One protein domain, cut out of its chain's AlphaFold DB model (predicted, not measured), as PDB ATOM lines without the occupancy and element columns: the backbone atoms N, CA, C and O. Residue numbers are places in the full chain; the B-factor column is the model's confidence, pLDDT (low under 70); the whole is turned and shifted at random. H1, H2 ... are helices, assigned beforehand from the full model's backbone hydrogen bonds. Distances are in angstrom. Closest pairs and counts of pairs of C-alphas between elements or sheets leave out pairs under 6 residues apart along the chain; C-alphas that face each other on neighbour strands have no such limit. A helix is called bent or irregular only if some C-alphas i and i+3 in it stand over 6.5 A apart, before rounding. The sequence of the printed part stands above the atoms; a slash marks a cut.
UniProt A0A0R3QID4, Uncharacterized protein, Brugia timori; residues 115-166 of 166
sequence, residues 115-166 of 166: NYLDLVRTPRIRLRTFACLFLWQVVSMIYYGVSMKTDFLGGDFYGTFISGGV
ATOM      1  N   ASN A 115       0.648  14.523 -24.862       81.38
ATOM      2  CA  ASN A 115       1.158  14.838 -23.532       81.38
ATOM      3  C   ASN A 115       0.492  13.931 -22.483       81.38
ATOM      4  O   ASN A 115      -0.606  13.422 -22.706       81.38
ATOM      5  N   TYR A 116       1.102  13.765 -21.307       80.00
ATOM      6  CA  TYR A 116       0.522  12.995 -20.196       80.00
ATOM      7  C   TYR A 116      -0.880  13.497 -19.808       80.00
ATOM      8  O   TYR A 116      -1.745  12.715 -19.421       80.00
ATOM      9  N   LEU A 117      -1.139  14.794 -19.988       81.12
ATOM     10  CA  LEU A 117      -2.447  15.411 -19.745       81.12
ATOM     11  C   LEU A 117      -3.543  14.919 -20.710       81.12
ATOM     12  O   LEU A 117      -4.726  14.944 -20.361       81.12
ATOM     13  N   ASP A 118      -3.183  14.409 -21.892       80.44
ATOM     14  CA  ASP A 118      -4.157  13.881 -22.854       80.44
ATOM     15  C   ASP A 118      -4.756  12.532 -22.415       80.44
ATOM     16  O   ASP A 118      -5.867  12.199 -22.840       80.44
ATOM     17  N   LEU A 119      -4.101  11.797 -21.500       80.38
ATOM     18  CA  LEU A 119      -4.679  10.587 -20.890       80.38
ATOM     19  C   LEU A 119      -5.943  10.916 -20.093       80.38
ATOM     20  O   LEU A 119      -6.929  10.182 -20.147       80.38
ATOM     21  N   VAL A 120      -5.932  12.045 -19.381       83.19
ATOM     22  CA  VAL A 120      -7.070  12.482 -18.565       83.19
ATOM     23  C   VAL A 120      -8.102  13.211 -19.426       83.19
ATOM     24  O   VAL A 120      -9.282  13.246 -19.081       83.19
ATOM     25  N   ARG A 121      -7.711  13.756 -20.580       82.12
ATOM     26  CA  ARG A 121      -8.595  14.544 -21.450       82.12
ATOM     27  C   ARG A 121      -9.746  13.733 -22.050       82.12
ATOM     28  O   ARG A 121     -10.863  14.239 -22.121       82.12
ATOM     29  N   THR A 122      -9.503  12.486 -22.453       86.75
ATOM     30  CA  THR A 122     -10.523  11.646 -23.111       86.75
ATOM     31  C   THR A 122     -11.206  10.718 -22.098       86.75
ATOM     32  O   THR A 122     -10.515   9.916 -21.472       86.75
ATOM     33  N   PRO A 123     -12.549  10.727 -21.956       82.38
ATOM     34  CA  PRO A 123     -13.245  10.006 -20.880       82.38
ATOM     35  C   PRO A 123     -13.035   8.484 -20.926       82.38
ATOM     36  O   PRO A 123     -12.867   7.848 -19.888       82.38
ATOM     37  N   ARG A 124     -12.964   7.897 -22.129       86.94
ATOM     38  CA  ARG A 124     -12.701   6.457 -22.308       86.94
ATOM     39  C   ARG A 124     -11.294   6.050 -21.861       86.94
ATOM     40  O   ARG A 124     -11.126   4.978 -21.292       86.94
ATOM     41  N   ILE A 125     -10.291   6.888 -22.131       88.75
ATOM     42  CA  ILE A 125      -8.898   6.623 -21.738       88.75
ATOM     43  C   ILE A 125      -8.747   6.847 -20.234       88.75
ATOM     44  O   ILE A 125      -8.206   5.985 -19.554       88.75
ATOM     45  N   ARG A 126      -9.343   7.922 -19.705       89.62
ATOM     46  CA  ARG A 126      -9.363   8.241 -18.275       89.62
ATOM     47  C   ARG A 126      -9.861   7.073 -17.421       89.62
ATOM     48  O   ARG A 126      -9.196   6.709 -16.458       89.62
ATOM     49  N   LEU A 127     -10.995   6.464 -17.786       92.50
ATOM     50  CA  LEU A 127     -11.540   5.318 -17.051       92.50
ATOM     51  C   LEU A 127     -10.563   4.136 -17.040       92.50
ATOM     52  O   LEU A 127     -10.344   3.529 -15.996       92.50
ATOM     53  N   ARG A 128      -9.938   3.838 -18.185       92.00
ATOM     54  CA  ARG A 128      -8.946   2.758 -18.292       92.00
ATOM     55  C   ARG A 128      -7.701   3.050 -17.460       92.00
ATOM     56  O   ARG A 128      -7.224   2.162 -16.769       92.00
ATOM     57  N   THR A 129      -7.202   4.284 -17.487       91.75
ATOM     58  CA  THR A 129      -6.052   4.692 -16.674       91.75
ATOM     59  C   THR A 129      -6.352   4.546 -15.185       91.75
ATOM     60  O   THR A 129      -5.557   3.936 -14.478       91.75
ATOM     61  N   PHE A 130      -7.507   5.020 -14.707       92.44
ATOM     62  CA  PHE A 130      -7.897   4.832 -13.306       92.44
ATOM     63  C   PHE A 130      -8.107   3.364 -12.939       92.44
ATOM     64  O   PHE A 130      -7.677   2.950 -11.867       92.44
ATOM     65  N   ALA A 131      -8.695   2.566 -13.832       93.94
ATOM     66  CA  ALA A 131      -8.834   1.130 -13.620       93.94
ATOM     67  C   ALA A 131      -7.465   0.448 -13.476       93.94
ATOM     68  O   ALA A 131      -7.283  -0.325 -12.544       93.94
ATOM     69  N   CYS A 132      -6.483   0.772 -14.323       92.19
ATOM     70  CA  CYS A 132      -5.124   0.240 -14.191       92.19
ATOM     71  C   CYS A 132      -4.444   0.686 -12.888       92.19
ATOM     72  O   CYS A 132      -3.808  -0.132 -12.228       92.19
ATOM     73  N   LEU A 133      -4.591   1.960 -12.503       91.81
ATOM     74  CA  LEU A 133      -4.032   2.484 -11.250       91.81
ATOM     75  C   LEU A 133      -4.628   1.780 -10.026       91.81
ATOM     76  O   LEU A 133      -3.899   1.436  -9.098       91.81
ATOM     77  N   PHE A 134      -5.939   1.540 -10.034       94.38
ATOM     78  CA  PHE A 134      -6.613   0.824  -8.958       94.38
ATOM     79  C   PHE A 134      -6.256  -0.665  -8.954       94.38
ATOM     80  O   PHE A 134      -5.946  -1.220  -7.902       94.38
ATOM     81  N   LEU A 135      -6.227  -1.303 -10.127       95.00
ATOM     82  CA  LEU A 135      -5.880  -2.715 -10.268       95.00
ATOM     83  C   LEU A 135      -4.477  -3.003  -9.737       95.00
ATOM     84  O   LEU A 135      -4.291  -4.007  -9.060       95.00
ATOM     85  N   TRP A 136      -3.514  -2.113  -9.985       92.69
ATOM     86  CA  TRP A 136      -2.173  -2.241  -9.419       92.69
ATOM     87  C   TRP A 136      -2.211  -2.340  -7.889       92.69
ATOM     88  O   TRP A 136      -1.629  -3.259  -7.323       92.69
ATOM     89  N   GLN A 137      -2.959  -1.450  -7.225       96.00
ATOM     90  CA  GLN A 137      -3.094  -1.474  -5.765       96.00
ATOM     91  C   GLN A 137      -3.780  -2.748  -5.270       96.00
ATOM     92  O   GLN A 137      -3.338  -3.345  -4.292       96.00
ATOM     93  N   VAL A 138      -4.830  -3.197  -5.960       94.56
ATOM     94  CA  VAL A 138      -5.532  -4.442  -5.621       94.56
ATOM     95  C   VAL A 138      -4.599  -5.644  -5.739       94.56
ATOM     96  O   VAL A 138      -4.544  -6.463  -4.826       94.56
ATOM     97  N   VAL A 139      -3.828  -5.737  -6.824       91.00
ATOM     98  CA  VAL A 139      -2.866  -6.827  -7.038       91.00
ATOM     99  C   VAL A 139      -1.774  -6.806  -5.967       91.00
ATOM    100  O   VAL A 139      -1.488  -7.851  -5.386       91.00
ATOM    101  N   SER A 140      -1.219  -5.637  -5.635       89.88
ATOM    102  CA  SER A 140      -0.251  -5.513  -4.538       89.88
ATOM    103  C   SER A 140      -0.851  -5.926  -3.192       89.88
ATOM    104  O   SER A 140      -0.214  -6.655  -2.437       89.88
ATOM    105  N   MET A 141      -2.088  -5.520  -2.891       89.50
ATOM    106  CA  MET A 141      -2.770  -5.904  -1.653       89.50
ATOM    107  C   MET A 141      -2.990  -7.419  -1.570       89.50
ATOM    108  O   MET A 141      -2.761  -8.006  -0.515       89.50
ATOM    109  N   ILE A 142      -3.396  -8.060  -2.670       87.81
ATOM    110  CA  ILE A 142      -3.555  -9.520  -2.741       87.81
ATOM    111  C   ILE A 142      -2.209 -10.210  -2.516       87.81
ATOM    112  O   ILE A 142      -2.138 -11.135  -1.712       87.81
ATOM    113  N   TYR A 143      -1.145  -9.737  -3.168       83.56
ATOM    114  CA  TYR A 143       0.205 -10.274  -2.999       83.56
ATOM    115  C   TYR A 143       0.661 -10.219  -1.534       83.56
ATOM    116  O   TYR A 143       1.017 -11.246  -0.957       83.56
ATOM    117  N   TYR A 144       0.567  -9.051  -0.888       83.56
ATOM    118  CA  TYR A 144       0.912  -8.924   0.531       83.56
ATOM    119  C   TYR A 144      -0.003  -9.767   1.426       83.56
ATOM    120  O   TYR A 144       0.469 -10.365   2.390       83.56
ATOM    121  N   GLY A 145      -1.291  -9.868   1.092       83.56
ATOM    122  CA  GLY A 145      -2.240 -10.720   1.805       83.56
ATOM    123  C   GLY A 145      -1.861 -12.203   1.765       83.56
ATOM    124  O   GLY A 145      -1.912 -12.872   2.797       83.56
ATOM    125  N   VAL A 146      -1.434 -12.706   0.604       78.75
ATOM    126  CA  VAL A 146      -0.949 -14.088   0.438       78.75
ATOM    127  C   VAL A 146       0.385 -14.283   1.159       78.75
ATOM    128  O   VAL A 146       0.548 -15.261   1.886       78.75
ATOM    129  N   SER A 147       1.307 -13.326   1.037       77.19
ATOM    130  CA  SER A 147       2.617 -13.366   1.699       77.19
ATOM    131  C   SER A 147       2.513 -13.378   3.233       77.19
ATOM    132  O   SER A 147       3.301 -14.044   3.899       77.19
ATOM    133  N   MET A 148       1.511 -12.706   3.814       77.88
ATOM    134  CA  MET A 148       1.279 -12.699   5.267       77.88
ATOM    135  C   MET A 148       0.618 -13.977   5.808       77.88
ATOM    136  O   MET A 148       0.693 -14.229   7.011       77.88
ATOM    137  N   LYS A 149      -0.058 -14.767   4.962       69.81
ATOM    138  CA  LYS A 149      -0.750 -16.011   5.348       69.81
ATOM    139  C   LYS A 149      -0.364 -17.172   4.432       69.81
ATOM    140  O   LYS A 149      -1.228 -17.858   3.884       69.81
ATOM    141  N   THR A 150       0.936 -17.427   4.310       66.62
ATOM    142  CA  THR A 150       1.476 -18.570   3.553       66.62
ATOM    143  C   THR A 150       0.984 -19.923   4.074       66.62
ATOM    144  O   THR A 150       0.938 -20.885   3.320       66.62
ATOM    145  N   ASP A 151       0.533 -20.000   5.326       65.00
ATOM    146  CA  ASP A 151       0.049 -21.249   5.931       65.00
ATOM    147  C   ASP A 151      -1.346 -21.671   5.429       65.00
ATOM    148  O   ASP A 151      -1.751 -22.819   5.597       65.00
ATOM    149  N   PHE A 152      -2.101 -20.766   4.791       65.19
ATOM    150  CA  PHE A 152      -3.456 -21.055   4.303       65.19
ATOM    151  C   PHE A 152      -3.475 -21.893   3.012       65.19
ATOM    152  O   PHE A 152      -4.481 -22.525   2.703       65.19
ATOM    153  N   LEU A 153      -2.374 -21.915   2.254       67.12
ATOM    154  CA  LEU A 153      -2.304 -22.578   0.945       67.12
ATOM    155  C   LEU A 153      -2.057 -24.098   1.027       67.12
ATOM    156  O   LEU A 153      -2.102 -24.772   0.002       67.12
ATOM    157  N   GLY A 154      -1.843 -24.650   2.228       63.91
ATOM    158  CA  GLY A 154      -1.836 -26.099   2.476       63.91
ATOM    159  C   GLY A 154      -0.672 -26.894   1.860       63.91
ATOM    160  O   GLY A 154      -0.725 -28.122   1.869       63.91
ATOM    161  N   GLY A 155       0.359 -26.229   1.327       69.06
ATOM    162  CA  GLY A 155       1.594 -26.843   0.821       69.06
ATOM    163  C   GLY A 155       2.796 -26.624   1.749       69.06
ATOM    164  O   GLY A 155       2.697 -25.899   2.736       69.06
ATOM    165  N   ASP A 156       3.950 -27.214   1.415       72.25
ATOM    166  CA  ASP A 156       5.205 -26.970   2.143       72.25
ATOM    167  C   ASP A 156       5.476 -25.462   2.282       72.25
ATOM    168  O   ASP A 156       5.392 -24.712   1.302       72.25
ATOM    169  N   PHE A 157       5.841 -25.019   3.492       67.56
ATOM    170  CA  PHE A 157       6.072 -23.605   3.822       67.56
ATOM    171  C   PHE A 157       7.025 -22.925   2.826       67.56
ATOM    172  O   PHE A 157       6.749 -21.837   2.325       67.56
ATOM    173  N   TYR A 158       8.110 -23.612   2.457       69.31
ATOM    174  CA  TYR A 158       9.090 -23.116   1.490       69.31
ATOM    175  C   TYR A 158       8.531 -23.013   0.065       69.31
ATOM    176  O   TYR A 158       8.824 -22.045  -0.633       69.31
ATOM    177  N   GLY A 159       7.699 -23.964  -0.374       68.56
ATOM    178  CA  GLY A 159       7.084 -23.933  -1.706       68.56
ATOM    179  C   GLY A 159       6.038 -22.827  -1.835       68.56
ATOM    180  O   GLY A 159       5.975 -22.124  -2.848       68.56
ATOM    181  N   THR A 160       5.267 -22.610  -0.773       70.12
ATOM    182  CA  THR A 160       4.265 -21.541  -0.718       70.12
ATOM    183  C   THR A 160       4.913 -20.159  -0.606       70.12
ATOM    184  O   THR A 160       4.471 -19.211  -1.248       70.12
ATOM    185  N   PHE A 161       6.021 -20.043   0.129       65.88
ATOM    186  CA  PHE A 161       6.800 -18.807   0.214       65.88
ATOM    187  C   PHE A 161       7.487 -18.447  -1.112       65.88
ATOM    188  O   PHE A 161       7.486 -17.288  -1.509       65.88
ATOM    189  N   ILE A 162       8.036 -19.430  -1.835       71.00
ATOM    190  CA  ILE A 162       8.651 -19.198  -3.153       71.00
ATOM    191  C   ILE A 162       7.590 -18.836  -4.202       71.00
ATOM    192  O   ILE A 162       7.823 -17.952  -5.019       71.00
ATOM    193  N   SER A 163       6.420 -19.479  -4.178       65.38
ATOM    194  CA  SER A 163       5.339 -19.195  -5.135       65.38
ATOM    195  C   SER A 163       4.588 -17.891  -4.853       65.38
ATOM    196  O   SER A 163       4.164 -17.235  -5.799       65.38
ATOM    197  N   GLY A 164       4.442 -17.494  -3.585       59.94
ATOM    198  CA  GLY A 164       3.866 -16.204  -3.192       59.94
ATOM    199  C   GLY A 164       4.877 -15.053  -3.129       59.94
ATOM    200  O   GLY A 164       4.468 -13.912  -2.953       59.94
ATOM    201  N   GLY A 165       6.177 -15.345  -3.224       56.62
ATOM    202  CA  GLY A 165       7.278 -14.381  -3.127       56.62
ATOM    203  C   GLY A 165       7.846 -13.902  -4.467       56.62
ATOM    204  O   GLY A 165       8.649 -12.969  -4.462       56.62
ATOM    205  N   VAL A 166       7.430 -14.497  -5.592       46.34
ATOM    206  CA  VAL A 166       7.757 -14.052  -6.964       46.34
ATOM    207  C   VAL A 166       6.639 -13.191  -7.538       46.34
ATOM    208  O   VAL A 166       5.458 -13.537  -7.325       46.34
TER     209      VAL A 166
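This is residues 115 to 166 of the 166 residues of an uncharacterized protein of Brugia timori (UniProt A0A0R3QID4). One long helix, H2, makes the length of a rod, with the short helix H1 making a corner at its first end. At its other end the short helix H3 leads into H4, which folds back toward H2 and meets residues 143 to 147 of H2 near its own last residues, with Gly 164 closest to Ser 147, while residues 131 to 141, which belong to H2, stand free. The printed part has 52 residues with four named helices, in the order H1, H2, H3, H4, and no named strand; its class is all helix. The whole is extended, with a radius of gyration of the C-alphas of 17.1 A, and spans 50 by 17 by 13 A.

H1, residues 117 to 121, and H2, residues 123 to 148, touch only at the corner by their tight link, Thr 122. The closest C-alphas are those of Val 120 and Arg 126, 4.8 A apart, and H2 touches H1 with residues 125 to 129 alone. H2 and H3, residues 150 to 153, meet only through their link, Lys 149. H3 touches H4, residues 157 to 165, with the closest C-alphas, those of Thr 150 and Thr 160, 5.9 A apart. H2 touches H4 with residues 143 to 147 alone; the closest C-alphas are those of Ser 147 and Gly 164, 5.8 A apart. H2 and H4 run opposite ways at a shallow tilt of 18 degrees. H1 is apart from H3 and from H4. In H1 and H4 every O i to N i+4 pair is within hydrogen-bond range, in H2 20 of 22 are, and H3 is too short for such a pair.

H1 holds Leu 117 to Arg 121 and begins at C-alpha 117, at (-2.447, 15.411, -19.745). H2 holds Pro 123 to Met 148, 37.6 A from first to last C-alpha, and runs from C-alpha 123 at (-13.245, 10.006, -20.880) to C-alpha 148 at (1.279, -12.699, 5.267). H3 holds Thr 150 to Leu 153 and is neither bent nor irregular, but only just: C-alphas 150 and 153 are 6.1 A apart. H4 holds Phe 157 to Gly 165, 11.6 A long, and ends at C-alpha 165, at (7.278, -14.381, -3.127).

The two C-alphas farthest apart are those of Arg 121 and Asp 156, 49.7 A. The C-alphas of Asn 115 and Val 166, the first and last printed, are 34.0 A apart. The printed part has no cut, and the three links between the helices are tight. The mean pLDDT of the printed part is 79.7; the model's confidence is under 70 in residues 149 to 155, 157 to 159, 161 and 163 to 166, and Val 166 is the chain's last residue.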